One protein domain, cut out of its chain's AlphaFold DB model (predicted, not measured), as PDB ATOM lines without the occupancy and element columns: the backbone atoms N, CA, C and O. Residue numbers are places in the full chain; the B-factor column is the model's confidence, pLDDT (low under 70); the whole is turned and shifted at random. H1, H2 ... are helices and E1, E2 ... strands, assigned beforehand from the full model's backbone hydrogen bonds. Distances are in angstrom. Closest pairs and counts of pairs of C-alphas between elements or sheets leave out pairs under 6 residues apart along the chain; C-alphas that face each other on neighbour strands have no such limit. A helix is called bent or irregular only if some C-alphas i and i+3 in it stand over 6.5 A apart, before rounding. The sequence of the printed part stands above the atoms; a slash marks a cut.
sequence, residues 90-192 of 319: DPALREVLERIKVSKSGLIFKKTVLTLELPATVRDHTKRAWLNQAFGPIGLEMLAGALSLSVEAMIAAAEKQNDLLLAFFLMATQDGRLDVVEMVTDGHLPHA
ATOM      1  N   ASP A  90     152.743 220.072 183.465       85.38
ATOM      2  CA  ASP A  90     154.058 220.343 184.055       85.38
ATOM      3  C   ASP A  90     155.168 220.078 183.008       85.38
ATOM      4  O   ASP A  90     155.378 218.924 182.613       85.38
ATOM      5  N   PRO A  91     155.869 221.117 182.501       86.44
ATOM      6  CA  PRO A  91     156.903 220.935 181.489       86.44
ATOM      7  C   PRO A  91     158.126 220.185 182.018       86.44
ATOM      8  O   PRO A  91     158.716 219.418 181.261       86.44
ATOM      9  N   ALA A  92     158.479 220.373 183.295       90.38
ATOM     10  CA  ALA A  92     159.614 219.692 183.911       90.38
ATOM     11  C   ALA A  92     159.318 218.195 184.044       90.38
ATOM     12  O   ALA A  92     160.135 217.363 183.650       90.38
ATOM     13  N   LEU A  93     158.107 217.852 184.499       93.75
ATOM     14  CA  LEU A  93     157.650 216.465 184.540       93.75
ATOM     15  C   LEU A  93     157.665 215.826 183.149       93.75
ATOM     16  O   LEU A  93     158.176 214.718 183.002       93.75
ATOM     17  N   ARG A  94     157.147 216.511 182.119       93.06
ATOM     18  CA  ARG A  94     157.171 215.987 180.745       93.06
ATOM     19  C   ARG A  94     158.599 215.724 180.269       93.06
ATOM     20  O   ARG A  94     158.861 214.637 179.767       93.06
ATOM     21  N   GLU A  95     159.505 216.686 180.442       93.44
ATOM     22  CA  GLU A  95     160.900 216.542 180.013       93.44
ATOM     23  C   GLU A  95     161.577 215.342 180.690       93.44
ATOM     24  O   GLU A  95     162.280 214.569 180.040       93.44
ATOM     25  N   VAL A  96     161.344 215.151 181.990       96.00
ATOM     26  CA  VAL A  96     161.874 213.994 182.720       96.00
ATOM     27  C   VAL A  96     161.250 212.687 182.228       96.00
ATOM     28  O   VAL A  96     161.977 211.718 182.013       96.00
ATOM     29  N   LEU A  97     159.935 212.645 181.996       96.56
ATOM     30  CA  LEU A  97     159.254 211.446 181.498       96.56
ATOM     31  C   LEU A  97     159.715 211.049 180.092       96.56
ATOM     32  O   LEU A  97     159.893 209.862 179.837       96.56
ATOM     33  N   GLU A  98     159.979 212.008 179.202       96.56
ATOM     34  CA  GLU A  98     160.540 211.740 177.868       96.56
ATOM     35  C   GLU A  98     161.917 211.057 177.931       96.56
ATOM     36  O   GLU A  98     162.314 210.366 176.992       96.56
ATOM     37  N   ARG A  99     162.634 211.207 179.052       97.38
ATOM     38  CA  ARG A  99     163.942 210.586 179.304       97.38
ATOM     39  C   ARG A  99     163.859 209.272 180.071       97.38
ATOM     40  O   ARG A  99     164.880 208.597 180.203       97.38
ATOM     41  N   ILE A 100     162.692 208.902 180.590       98.00
ATOM     42  CA  ILE A 100     162.499 207.654 181.329       98.00
ATOM     43  C   ILE A 100     161.828 206.634 180.413       98.00
ATOM     44  O   ILE A 100     160.643 206.719 180.092       98.00
ATOM     45  N   LYS A 101     162.578 205.602 180.034       97.50
ATOM     46  CA  LYS A 101     162.034 204.455 179.308       97.50
ATOM     47  C   LYS A 101     161.439 203.453 180.284       97.50
ATOM     48  O   LYS A 101     162.143 202.906 181.130       97.50
ATOM     49  N   VAL A 102     160.150 203.172 180.114       96.88
ATOM     50  CA  VAL A 102     159.438 202.117 180.839       96.88
ATOM     51  C   VAL A 102     159.426 200.852 179.990       96.88
ATOM     52  O   VAL A 102     158.947 200.845 178.859       96.88
ATOM     53  N   SER A 103     159.936 199.755 180.539       95.25
ATOM     54  CA  SER A 103     159.943 198.448 179.882       95.25
ATOM     55  C   SER A 103     159.511 197.339 180.841       95.25
ATOM     56  O   SER A 103     159.299 197.562 182.036       95.25
ATOM     57  N   LYS A 104     159.329 196.126 180.311       93.56
ATOM     58  CA  LYS A 104     159.082 194.917 181.103       93.56
ATOM     59  C   LYS A 104     160.262 193.963 180.947       93.56
ATOM     60  O   LYS A 104     160.746 193.777 179.835       93.56
ATOM     61  N   SER A 105     160.679 193.331 182.038       87.62
ATOM     62  CA  SER A 105     161.745 192.324 182.053       87.62
ATOM     63  C   SER A 105     161.307 191.070 182.812       87.62
ATOM     64  O   SER A 105     160.491 191.156 183.728       87.62
ATOM     65  N   GLY A 106     161.842 189.910 182.426       82.19
ATOM     66  CA  GLY A 106     161.499 188.600 182.992       82.19
ATOM     67  C   GLY A 106     160.574 187.763 182.099       82.19
ATOM     68  O   GLY A 106     159.653 188.278 181.467       82.19
ATOM     69  N   LEU A 107     160.845 186.453 182.044       76.50
ATOM     70  CA  LEU A 107     160.142 185.486 181.183       76.50
ATOM     71  C   LEU A 107     158.820 184.986 181.788       76.50
ATOM     72  O   LEU A 107     157.875 184.727 181.050       76.50
ATOM     73  N   ILE A 108     158.757 184.858 183.118       77.00
ATOM     74  CA  ILE A 108     157.619 184.261 183.842       77.00
ATOM     75  C   ILE A 108     156.829 185.339 184.598       77.00
ATOM     76  O   ILE A 108     155.609 185.405 184.488       77.00
ATOM     77  N   PHE A 109     157.525 186.245 185.292       77.88
ATOM     78  CA  PHE A 109     156.936 187.424 185.929       77.88
ATOM     79  C   PHE A 109     157.516 188.681 185.287       77.88
ATOM     80  O   PHE A 109     158.709 188.956 185.413       77.88
ATOM     81  N   LYS A 110     156.674 189.434 184.572       83.00
ATOM     82  CA  LYS A 110     157.078 190.682 183.914       83.00
ATOM     83  C   LYS A 110     157.206 191.805 184.948       83.00
ATOM     84  O   LYS A 110     156.217 192.461 185.270       83.00
ATOM     85  N   LYS A 111     158.421 192.055 185.435       90.56
ATOM     86  CA  LYS A 111     158.741 193.194 186.309       90.56
ATOM     87  C   LYS A 111     158.873 194.470 185.475       90.56
ATOM     88  O   LYS A 111     159.429 194.438 184.377       90.56
ATOM     89  N   THR A 112     158.347 195.589 185.972       96.62
ATOM     90  CA  THR A 112     158.602 196.911 185.377       96.62
ATOM     91  C   THR A 112     160.070 197.279 185.563       96.62
ATOM     92  O   THR A 112     160.613 197.094 186.648       96.62
ATOM     93  N   VAL A 113     160.700 197.802 184.515       97.25
ATOM     94  CA  VAL A 113     162.067 198.329 184.545       97.25
ATOM     95  C   VAL A 113     162.044 199.753 184.010       97.25
ATOM     96  O   VAL A 113     161.489 199.998 182.936       97.25
ATOM     97  N   LEU A 114     162.645 200.667 184.764       98.31
ATOM     98  CA  LEU A 114     162.877 202.047 184.356       98.31
ATOM     99  C   LEU A 114     164.326 202.186 183.897       98.31
ATOM    100  O   LEU A 114     165.218 201.606 184.512       98.31
ATOM    101  N   THR A 115     164.552 202.966 182.845       98.00
ATOM    102  CA  THR A 115     165.884 203.343 182.356       98.00
ATOM    103  C   THR A 115     165.915 204.843 182.114       98.00
ATOM    104  O   THR A 115     165.015 205.361 181.457       98.00
ATOM    105  N   LEU A 116     166.941 205.529 182.623       98.12
ATOM    106  CA  LEU A 116     167.126 206.963 182.413       98.12
ATOM    107  C   LEU A 116     168.084 207.219 181.247       98.12
ATOM    108  O   LEU A 116     169.211 206.730 181.240       98.12
ATOM    109  N   GLU A 117     167.655 208.036 180.290       97.38
ATOM    110  CA  GLU A 117     168.491 208.511 179.191       97.38
ATOM    111  C   GLU A 117     169.024 209.915 179.485       97.38
ATOM    112  O   GLU A 117     168.319 210.927 179.382       97.38
ATOM    113  N   LEU A 118     170.305 209.979 179.850       95.62
ATOM    114  CA  LEU A 118     170.988 211.248 180.063       95.62
ATOM    115  C   LEU A 118     171.185 211.992 178.730       95.62
ATOM    116  O   LEU A 118     171.524 211.371 177.719       95.62
ATOM    117  N   PRO A 119     171.035 213.329 178.708       94.88
ATOM    118  CA  PRO A 119     171.460 214.121 177.564       94.88
ATOM    119  C   PRO A 119     172.951 213.905 177.268       94.88
ATOM    120  O   PRO A 119     173.769 213.883 178.183       94.88
ATOM    121  N   ALA A 120     173.327 213.861 175.986       93.81
ATOM    122  CA  ALA A 120     174.725 213.693 175.563       93.81
ATOM    123  C   ALA A 120     175.671 214.816 176.045       93.81
ATOM    124  O   ALA A 120     176.890 214.669 176.021       93.81
ATOM    125  N   THR A 121     175.119 215.955 176.470       93.69
ATOM    126  CA  THR A 121     175.863 217.084 177.042       93.69
ATOM    127  C   THR A 121     176.221 216.888 178.517       93.69
ATOM    128  O   THR A 121     177.075 217.613 179.034       93.69
ATOM    129  N   VAL A 122     175.592 215.930 179.202       95.50
ATOM    130  CA  VAL A 122     175.839 215.641 180.616       95.50
ATOM    131  C   VAL A 122     177.086 214.776 180.745       95.50
ATOM    132  O   VAL A 122     177.206 213.727 180.118       95.50
ATOM    133  N   ARG A 123     178.028 215.228 181.571       94.25
ATOM    134  CA  ARG A 123     179.287 214.538 181.872       94.25
ATOM    135  C   ARG A 123     179.236 214.012 183.297       94.25
ATOM    136  O   ARG A 123     178.477 214.533 184.108       94.25
ATOM    137  N   ASP A 124     180.101 213.063 183.640       89.44
ATOM    138  CA  ASP A 124     180.101 212.456 184.980       89.44
ATOM    139  C   ASP A 124     180.176 213.493 186.111       89.44
ATOM    140  O   ASP A 124     179.364 213.460 187.031       89.44
ATOM    141  N   HIS A 125     181.061 214.489 185.998       88.94
ATOM    142  CA  HIS A 125     181.210 215.543 187.011       88.94
ATOM    143  C   HIS A 125     180.054 216.561 187.054       88.94
ATOM    144  O   HIS A 125     179.933 217.289 188.034       88.94
ATOM    145  N   THR A 126     179.212 216.646 186.017       91.44
ATOM    146  CA  THR A 126     178.021 217.521 186.005       91.44
ATOM    147  C   THR A 126     176.723 216.759 186.233       91.44
ATOM    148  O   THR A 126     175.669 217.373 186.398       91.44
ATOM    149  N   LYS A 127     176.788 215.426 186.273       93.06
ATOM    150  CA  LYS A 127     175.622 214.551 186.299       93.06
ATOM    151  C   LYS A 127     174.733 214.802 187.506       93.06
ATOM    152  O   LYS A 127     173.539 215.019 187.338       93.06
ATOM    153  N   ARG A 128     175.311 214.841 188.707       92.00
ATOM    154  CA  ARG A 128     174.564 215.096 189.945       92.00
ATOM    155  C   ARG A 128     173.818 216.432 189.892       92.00
ATOM    156  O   ARG A 128     172.626 216.483 190.182       92.00
ATOM    157  N   ALA A 129     174.501 217.497 189.471       91.00
ATOM    158  CA  ALA A 129     173.900 218.821 189.337       91.00
ATOM    159  C   ALA A 129     172.746 218.820 188.323       91.00
ATOM    160  O   ALA A 129     171.695 219.400 188.591       91.00
ATOM    161  N   TRP A 130     172.915 218.119 187.197       94.31
ATOM    162  CA  TRP A 130     171.850 217.945 186.213       94.31
ATOM    163  C   TRP A 130     170.656 217.172 186.783       94.31
ATOM    164  O   TRP A 130     169.528 217.630 186.629       94.31
ATOM    165  N   LEU A 131     170.881 216.056 187.488       95.25
ATOM    166  CA  LEU A 131     169.811 215.273 188.122       95.25
ATOM    167  C   LEU A 131     169.028 216.135 189.115       95.25
ATOM    168  O   LEU A 131     167.802 216.182 189.056       95.25
ATOM    169  N   ASN A 132     169.727 216.881 189.972       91.69
ATOM    170  CA  ASN A 132     169.084 217.787 190.918       91.69
ATOM    171  C   ASN A 132     168.268 218.883 190.208       91.69
ATOM    172  O   ASN A 132     167.172 219.219 190.642       91.69
ATOM    173  N   GLN A 133     168.770 219.431 189.099       91.44
ATOM    174  CA  GLN A 133     168.060 220.456 188.334       91.44
ATOM    175  C   GLN A 133     166.837 219.903 187.590       91.44
ATOM    176  O   GLN A 133     165.811 220.575 187.547       91.44
ATOM    177  N   ALA A 134     166.947 218.719 186.991       94.50
ATOM    178  CA  ALA A 134     165.885 218.119 186.190       94.50
ATOM    179  C   ALA A 134     164.760 217.554 187.068       94.50
ATOM    180  O   ALA A 134     163.584 217.753 186.778       94.50
ATOM    181  N   PHE A 135     165.117 216.886 188.167       95.19
ATOM    182  CA  PHE A 135     164.159 216.222 189.052       95.19
ATOM    183  C   PHE A 135     163.738 217.086 190.245       95.19
ATOM    184  O   PHE A 135     162.652 216.895 190.779       95.19
ATOM    185  N   GLY A 136     164.550 218.062 190.659       90.56
ATOM    186  CA  GLY A 136     164.256 218.944 191.793       90.56
ATOM    187  C   GLY A 136     162.956 219.753 191.667       90.56
ATOM    188  O   GLY A 136     162.288 219.962 192.669       90.56
ATOM    189  N   PRO A 137     162.512 220.194 190.481       91.94
ATOM    190  CA  PRO A 137     161.187 220.800 190.325       91.94
ATOM    191  C   PRO A 137     160.011 219.830 190.467       91.94
ATOM    192  O   PRO A 137     158.874 220.269 190.599       91.94
ATOM    193  N   ILE A 138     160.266 218.523 190.455       92.94
ATOM    194  CA  ILE A 138     159.249 217.474 190.500       92.94
ATOM    195  C   ILE A 138     159.215 216.898 191.919       92.94
ATOM    196  O   ILE A 138     160.251 216.764 192.570       92.94
ATOM    197  N   GLY A 139     158.027 216.585 192.433       89.25
ATOM    198  CA  GLY A 139     157.879 215.857 193.699       89.25
ATOM    199  C   GLY A 139     157.931 214.345 193.486       89.25
ATOM    200  O   GLY A 139     157.479 213.855 192.449       89.25
ATOM    201  N   LEU A 140     158.432 213.591 194.465       93.69
ATOM    202  CA  LEU A 140     158.614 212.140 194.324       93.69
ATOM    203  C   LEU A 140     157.298 211.409 193.993       93.69
ATOM    204  O   LEU A 140     157.241 210.607 193.063       93.69
ATOM    205  N   GLU A 141     156.224 211.758 194.703       93.00
ATOM    206  CA  GLU A 141     154.879 211.204 194.485       93.00
ATOM    207  C   GLU A 141     154.306 211.569 193.112       93.00
ATOM    208  O   GLU A 141     153.625 210.769 192.474       93.00
ATOM    209  N   MET A 142     154.608 212.775 192.628       93.06
ATOM    210  CA  MET A 142     154.147 213.235 191.320       93.06
ATOM    211  C   MET A 142     154.787 212.421 190.195       93.06
ATOM    212  O   MET A 142     154.090 212.000 189.273       93.06
ATOM    213  N   LEU A 143     156.093 212.156 190.292       96.38
ATOM    214  CA  LEU A 143     156.791 211.319 189.322       96.38
ATOM    215  C   LEU A 143     156.276 209.873 189.351       96.38
ATOM    216  O   LEU A 143     155.986 209.307 188.296       96.38
ATOM    217  N   ALA A 144     156.114 209.293 190.543       96.94
ATOM    218  CA  ALA A 144     155.598 207.934 190.703       96.94
ATOM    219  C   ALA A 144     154.177 207.794 190.125       96.94
ATOM    220  O   ALA A 144     153.920 206.899 189.316       96.94
ATOM    221  N   GLY A 145     153.286 208.737 190.449       95.19
ATOM    222  CA  GLY A 145     151.925 208.786 189.917       95.19
ATOM    223  C   GLY A 145     151.884 208.923 188.395       95.19
ATOM    224  O   GLY A 145     151.141 208.197 187.736       95.19
ATOM    225  N   ALA A 146     152.735 209.772 187.812       94.81
ATOM    226  CA  ALA A 146     152.827 209.928 186.359       94.81
ATOM    227  C   ALA A 146     153.329 208.659 185.645       94.81
ATOM    228  O   ALA A 146     152.929 208.379 184.518       94.81
ATOM    229  N   LEU A 147     154.156 207.855 186.321       95.94
ATOM    230  CA  LEU A 147     154.593 206.535 185.857       95.94
ATOM    231  C   LEU A 147     153.582 205.416 186.170       95.94
ATOM    232  O   LEU A 147     153.814 204.269 185.787       95.94
ATOM    233  N   SER A 148     152.463 205.730 186.836       96.00
ATOM    234  CA  SER A 148     151.472 204.758 187.324       96.00
ATOM    235  C   SER A 148     152.081 203.687 188.245       96.00
ATOM    236  O   SER A 148     151.754 202.503 188.149       96.00
ATOM    237  N   LEU A 149     152.994 204.099 189.127       96.88
ATOM    238  CA  LEU A 149     153.669 203.252 190.111       96.88
ATOM    239  C   LEU A 149     153.499 203.839 191.518       96.88
ATOM    240  O   LEU A 149     153.352 205.047 191.678       96.88
ATOM    241  N   SER A 150     153.575 202.994 192.552       97.12
ATOM    242  CA  SER A 150     153.907 203.493 193.891       97.12
ATOM    243  C   SER A 150     155.374 203.932 193.922       97.12
ATOM    244  O   SER A 150     156.180 203.469 193.111       97.12
ATOM    245  N   VAL A 151     155.746 204.783 194.878       97.31
ATOM    246  CA  VAL A 151     157.151 205.170 195.095       97.31
ATOM    247  C   VAL A 151     158.050 203.940 195.271       97.31
ATOM    248  O   VAL A 151     159.101 203.837 194.644       97.31
ATOM    249  N   GLU A 152     157.596 202.960 196.047       96.56
ATOM    250  CA  GLU A 152     158.305 201.699 196.298       96.56
ATOM    251  C   GLU A 152     158.513 200.900 195.002       96.56
ATOM    252  O   GLU A 152     159.619 200.450 194.699       96.56
ATOM    253  N   ALA A 153     157.461 200.767 194.185       96.69
ATOM    254  CA  ALA A 153     157.535 200.074 192.903       96.69
ATOM    255  C   ALA A 153     158.412 200.825 191.889       96.69
ATOM    256  O   ALA A 153     159.088 200.191 191.078       96.69
ATOM    257  N   MET A 154     158.427 202.161 191.938       97.69
ATOM    258  CA  MET A 154     159.287 203.011 191.116       97.69
ATOM    259  C   MET A 154     160.768 202.810 191.465       97.69
ATOM    260  O   MET A 154     161.577 202.604 190.560       97.69
ATOM    261  N   ILE A 155     161.120 202.781 192.755       97.12
ATOM    262  CA  ILE A 155     162.485 202.490 193.227       97.12
ATOM    263  C   ILE A 155     162.898 201.075 192.811       97.12
ATOM    264  O   ILE A 155     163.946 200.893 192.188       97.12
ATOM    265  N   ALA A 156     162.039 200.079 193.046       95.75
ATOM    266  CA  ALA A 156     162.304 198.692 192.668       95.75
ATOM    267  C   ALA A 156     162.461 198.498 191.147       95.75
ATOM    268  O   ALA A 156     163.194 197.609 190.702       95.75
ATOM    269  N   ALA A 157     161.775 199.306 190.334       97.19
ATOM    270  CA  ALA A 157     161.910 199.294 188.880       97.19
ATOM    271  C   ALA A 157     163.197 199.986 188.393       97.19
ATOM    272  O   ALA A 157     163.672 199.680 187.298       97.19
ATOM    273  N   ALA A 158     163.777 200.876 189.201       97.38
ATOM    274  CA  ALA A 158     165.034 201.571 188.938       97.38
ATOM    275  C   ALA A 158     166.262 200.878 189.560       97.38
ATOM    276  O   ALA A 158     167.350 201.437 189.509       97.38
ATOM    277  N   GLU A 159     166.134 199.665 190.112       94.62
ATOM    278  CA  GLU A 159     167.176 199.009 190.931       94.62
ATOM    279  C   GLU A 159     168.564 198.893 190.265       94.62
ATOM    280  O   GLU A 159     169.568 198.768 190.957       94.62
ATOM    281  N   LYS A 160     168.621 198.913 188.925       93.31
ATOM    282  CA  LYS A 160     169.858 198.836 188.122       93.31
ATOM    283  C   LYS A 160     170.277 200.177 187.508       93.31
ATOM    284  O   LYS A 160     171.170 200.207 186.668       93.31
ATOM    285  N   GLN A 161     169.604 201.268 187.862       95.69
ATOM    286  CA  GLN A 161     169.806 202.606 187.311       95.69
ATOM    287  C   GLN A 161     170.311 203.552 188.399       95.69
ATOM    288  O   GLN A 161     169.539 204.324 188.966       95.69
ATOM    289  N   ASN A 162     171.615 203.513 188.678       94.19
ATOM    290  CA  ASN A 162     172.222 204.313 189.750       94.19
ATOM    291  C   ASN A 162     171.909 205.810 189.630       94.19
ATOM    292  O   ASN A 162     171.637 206.456 190.634       94.19
ATOM    293  N   ASP A 163     171.897 206.351 188.411       95.62
ATOM    294  CA  ASP A 163     171.620 207.771 188.176       95.62
ATOM    295  C   ASP A 163     170.159 208.131 188.497       95.62
ATOM    296  O   ASP A 163     169.882 209.187 189.063       95.62
ATOM    297  N   LEU A 164     169.220 207.231 188.196       97.19
ATOM    298  CA  LEU A 164     167.806 207.424 188.514       97.19
ATOM    299  C   LEU A 164     167.542 207.250 190.018       97.19
ATOM    300  O   LEU A 164     166.812 208.035 190.612       97.19
ATOM    301  N   LEU A 165     168.197 206.275 190.652       97.44
ATOM    302  CA  LEU A 165     168.175 206.103 192.105       97.44
ATOM    303  C   LEU A 165     168.775 207.317 192.825       97.44
ATOM    304  O   LEU A 165     168.243 207.744 193.846       97.44
ATOM    305  N   LEU A 166     169.840 207.911 192.275       96.00
ATOM    306  CA  LEU A 166     170.420 209.144 192.798       96.00
ATOM    307  C   LEU A 166     169.429 210.306 192.674       96.00
ATOM    308  O   LEU A 166     169.260 211.057 193.629       96.00
ATOM    309  N   ALA A 167     168.713 210.430 191.553       96.56
ATOM    310  CA  ALA A 167     167.636 211.413 191.438       96.56
ATOM    311  C   ALA A 167     166.547 211.203 192.504       96.56
ATOM    312  O   ALA A 167     166.139 212.163 193.154       96.56
ATOM    313  N   PHE A 168     166.123 209.957 192.746       97.50
ATOM    314  CA  PHE A 168     165.128 209.645 193.781       97.50
ATOM    315  C   PHE A 168     165.629 209.975 195.187       97.50
ATOM    316  O   PHE A 168     164.876 210.532 195.980       97.50
ATOM    317  N   PHE A 169     166.901 209.704 195.480       96.62
ATOM    318  CA  PHE A 169     167.544 210.098 196.732       96.62
ATOM    319  C   PHE A 169     167.532 211.625 196.938       96.62
ATOM    320  O   PHE A 169     167.176 212.100 198.020       96.62
ATOM    321  N   LEU A 170     167.865 212.398 195.899       94.25
ATOM    322  CA  LEU A 170     167.851 213.865 195.950       94.25
ATOM    323  C   LEU A 170     166.429 214.406 196.160       94.25
ATOM    324  O   LEU A 170     166.213 215.273 197.008       94.25
ATOM    325  N   MET A 171     165.441 213.861 195.441       94.94
ATOM    326  CA  MET A 171     164.028 214.216 195.616       94.94
ATOM    327  C   MET A 171     163.535 213.880 197.029       94.94
ATOM    328  O   MET A 171     162.938 214.732 197.681       94.94
ATOM    329  N   ALA A 172     163.823 212.674 197.527       96.12
ATOM    330  CA  ALA A 172     163.415 212.228 198.856       96.12
ATOM    331  C   ALA A 172     164.025 213.086 199.972       96.12
ATOM    332  O   ALA A 172     163.338 213.420 200.936       96.12
ATOM    333  N   THR A 173     165.286 213.499 199.811       94.75
ATOM    334  CA  THR A 173     165.962 214.425 200.732       94.75
ATOM    335  C   THR A 173     165.306 215.809 200.726       94.75
ATOM    336  O   THR A 173     165.122 216.414 201.774       94.75
ATOM    337  N   GLN A 174     164.881 216.318 199.570       90.00
ATOM    338  CA  GLN A 174     164.161 217.597 199.508       90.00
ATOM    339  C   GLN A 174     162.726 217.515 200.044       90.00
ATOM    340  O   GLN A 174     162.209 218.495 200.582       90.00
ATOM    341  N   ASP A 175     162.072 216.368 199.864       91.12
ATOM    342  CA  ASP A 175     160.684 216.134 200.267       91.12
ATOM    343  C   ASP A 175     160.556 215.691 201.739       91.12
ATOM    344  O   ASP A 175     159.437 215.533 202.227       91.12
ATOM    345  N   GLY A 176     161.662 215.496 202.469       93.12
ATOM    346  CA  GLY A 176     161.614 215.052 203.867       93.12
ATOM    347  C   GLY A 176     161.291 213.562 204.046       93.12
ATOM    348  O   GLY A 176     160.946 213.139 205.149       93.12
ATOM    349  N   ARG A 177     161.364 212.757 202.979       95.75
ATOM    350  CA  ARG A 177     160.943 211.344 202.948       95.75
ATOM    351  C   ARG A 177     162.061 210.410 203.400       95.75
ATOM    352  O   ARG A 177     162.710 209.750 202.592       95.75
ATOM    353  N   LEU A 178     162.298 210.385 204.712       97.19
ATOM    354  CA  LEU A 178     163.345 209.570 205.345       97.19
ATOM    355  C   LEU A 178     163.177 208.065 205.096       97.19
ATOM    356  O   LEU A 178     164.173 207.366 204.941       97.19
ATOM    357  N   ASP A 179     161.936 207.595 204.985       96.88
ATOM    358  CA  ASP A 179     161.588 206.225 204.607       96.88
ATOM    359  C   ASP A 179     162.129 205.855 203.217       96.88
ATOM    360  O   ASP A 179     162.679 204.773 203.011       96.88
ATOM    361  N   VAL A 180     162.042 206.786 202.266       97.06
ATOM    362  CA  VAL A 180     162.574 206.597 200.914       97.06
ATOM    363  C   VAL A 180     164.089 206.750 200.888       97.06
ATOM    364  O   VAL A 180     164.759 205.984 200.194       97.06
ATOM    365  N   VAL A 181     164.639 207.713 201.638       97.25
ATOM    366  CA  VAL A 181     166.094 207.851 201.786       97.25
ATOM    367  C   VAL A 181     166.679 206.529 202.274       97.25
ATOM    368  O   VAL A 181     167.579 206.006 201.625       97.25
ATOM    369  N   GLU A 182     166.119 205.950 203.337       96.19
ATOM    370  CA  GLU A 182     166.517 204.632 203.828       96.19
ATOM    371  C   GLU A 182     166.398 203.550 202.756       96.19
ATOM    372  O   GLU A 182     167.365 202.832 202.512       96.19
ATOM    373  N   MET A 183     165.244 203.440 202.096       95.44
ATOM    374  CA  MET A 183     165.007 202.407 201.087       95.44
ATOM    375  C   MET A 183     166.039 202.449 199.952       95.44
ATOM    376  O   MET A 183     166.551 201.411 199.524       95.44
ATOM    377  N   VAL A 184     166.368 203.648 199.467       95.75
ATOM    378  CA  VAL A 184     167.329 203.827 198.374       95.75
ATOM    379  C   VAL A 184     168.758 203.544 198.844       95.75
ATOM    380  O   VAL A 184     169.497 202.841 198.150       95.75
ATOM    381  N   THR A 185     169.175 204.061 200.002       94.12
ATOM    382  CA  THR A 185     170.561 203.898 200.472       94.12
ATOM    383  C   THR A 185     170.848 202.507 201.026       94.12
ATOM    384  O   THR A 185     171.977 202.027 200.910       94.12
ATOM    385  N   ASP A 186     169.847 201.827 201.588       90.19
ATOM    386  CA  ASP A 186     170.014 200.490 202.150       90.19
ATOM    387  C   ASP A 186     170.212 199.426 201.064       90.19
ATOM    388  O   ASP A 186     171.125 198.603 201.178       90.19
ATOM    389  N   GLY A 187     169.391 199.471 200.010       81.62
ATOM    390  CA  GLY A 187     169.340 198.426 198.984       81.62
ATOM    391  C   GLY A 187     170.071 198.740 197.679       81.62
ATOM    392  O   GLY A 187     170.478 197.814 196.977       81.62
ATOM    393  N   HIS A 188     170.232 200.020 197.327       85.62
ATOM    394  CA  HIS A 188     170.555 200.398 195.947       85.62
ATOM    395  C   HIS A 188     171.741 201.360 195.801       85.62
ATOM    396  O   HIS A 188     172.459 201.287 194.804       85.62
ATOM    397  N   LEU A 189     171.993 202.226 196.789       89.25
ATOM    398  CA  LEU A 189     173.118 203.170 196.804       89.25
ATOM    399  C   LEU A 189     173.945 203.045 198.101       89.25
ATOM    400  O   LEU A 189     173.944 203.963 198.922       89.25
ATOM    401  N   PRO A 190     174.715 201.955 198.289       81.50
ATOM    402  CA  PRO A 190     175.463 201.707 199.530       81.50
ATOM    403  C   PRO A 190     176.559 202.747 199.829       81.50
ATOM    404  O   PRO A 190     177.040 202.833 200.955       81.50
ATOM    405  N   HIS A 191     176.945 203.554 198.835       85.38
ATOM    406  CA  HIS A 191     177.909 204.653 198.965       85.38
ATOM    407  C   HIS A 191     177.264 206.021 198.705       85.38
ATOM    408  O   HIS A 191     177.921 206.930 198.198       85.38
ATOM    409  N   ALA A 192     175.974 206.180 199.028       87.69
ATOM    410  CA  ALA A 192     175.252 207.440 198.841       87.69
ATOM    411  C   ALA A 192     175.954 208.635 199.503       87.69
ATOM    412  O   ALA A 192     175.955 209.723 198.934       87.69
TER     413      ALA A 192
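Overview. This is residues 90 to 192 of the 319 residues of an uncharacterized protein of Rhizobium sp. BK696 (UniProt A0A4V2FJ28). A compact cluster of helices is built round H5, the longest helix, with H2, H3 and H6 packed on it and H6 folding back alongside it. The two-stranded hairpin E1 and E2 covers one side of the cluster, with E2 next to H4 and the first residues of H5, and its tip, residues 106 to 110, sticks out past the helices. The printed part has 103 residues, with six named helices and two named strands in the order H1 E1 E2 H2 H3 H4 H5 H6; the sheet, E1 - E2, is antiparallel and the class is mostly helix. The whole is compact, with a radius of gyration of the C-alphas of 13.0 A and spans of 39 by 29 by 27 A.

Along the chain. H1, residues 91 to 98, begins at C-alpha 91 (156.903, 220.935, 181.489). E1, residues 100 to 105, is 15.4 A long, and E2, residues 111 to 116, is 16.6 A. H2, residues 124 to 135, is 16.9 A long and irregular: C-alphas 125 and 128 are 7.3 A apart. H3 is residues 140 to 146 and H4 residues 151 to 157. H5, residues 162 to 175, is 19.6 A long and begins at C-alpha 162 (172.222, 204.313, 189.750). H6, residues 178 to 187, is 14.2 A long and ends at C-alpha 187 (169.340, 198.426, 198.984).

Arrangement. H5 is the hub, touching three helices. It touches H2, closest at the C-alphas of Leu 131 and Ala 167, 5.5 A, at a steep tilt of 47 degrees, the same way. It touches H3, closest at the C-alphas of Leu 140 and Met 171, 5.9 A, at a steep tilt of 63 degrees. H5 and H6 form a helical hairpin, with closest C-alphas Phe 169 and Val 181, 5.7 A, and a shallow tilt of 20 degrees, opposite ways. The packing of helices is mostly crossed: of 5 touching pairs, 1 is at a shallow tilt. H3 and H4 touch, with closest C-alphas Ala 144 and Val 151, 5.4 A, only just about perpendicular at 70.2 degrees. H2 touches H1 with residues 134 to 135 alone, closest at the C-alphas of Val 96 and Ala 134, 6.7 A. H1 and H6 are apart. E1 and E2 form a hairpin, antiparallel at 150 degrees, with N 101 and O 115 at 2.8 A and N 103 and O 113 at 2.9 A, within hydrogen-bond range. The closest C-alphas of E2 and H4, Val 113 and Ala 157, are 4.4 A apart. Every O i to N i+4 pair is within hydrogen-bond range in H1, H3, H4, H5 and H6; in H2, 6 of 8 are.

Size, cuts and confidence. The two C-alphas farthest apart, Ile 108 and His 125, are 39.3 A from each other. The printed part has no cut and no long link. Mean pLDDT of the printed part is 93.3, and no printed residue is under 70.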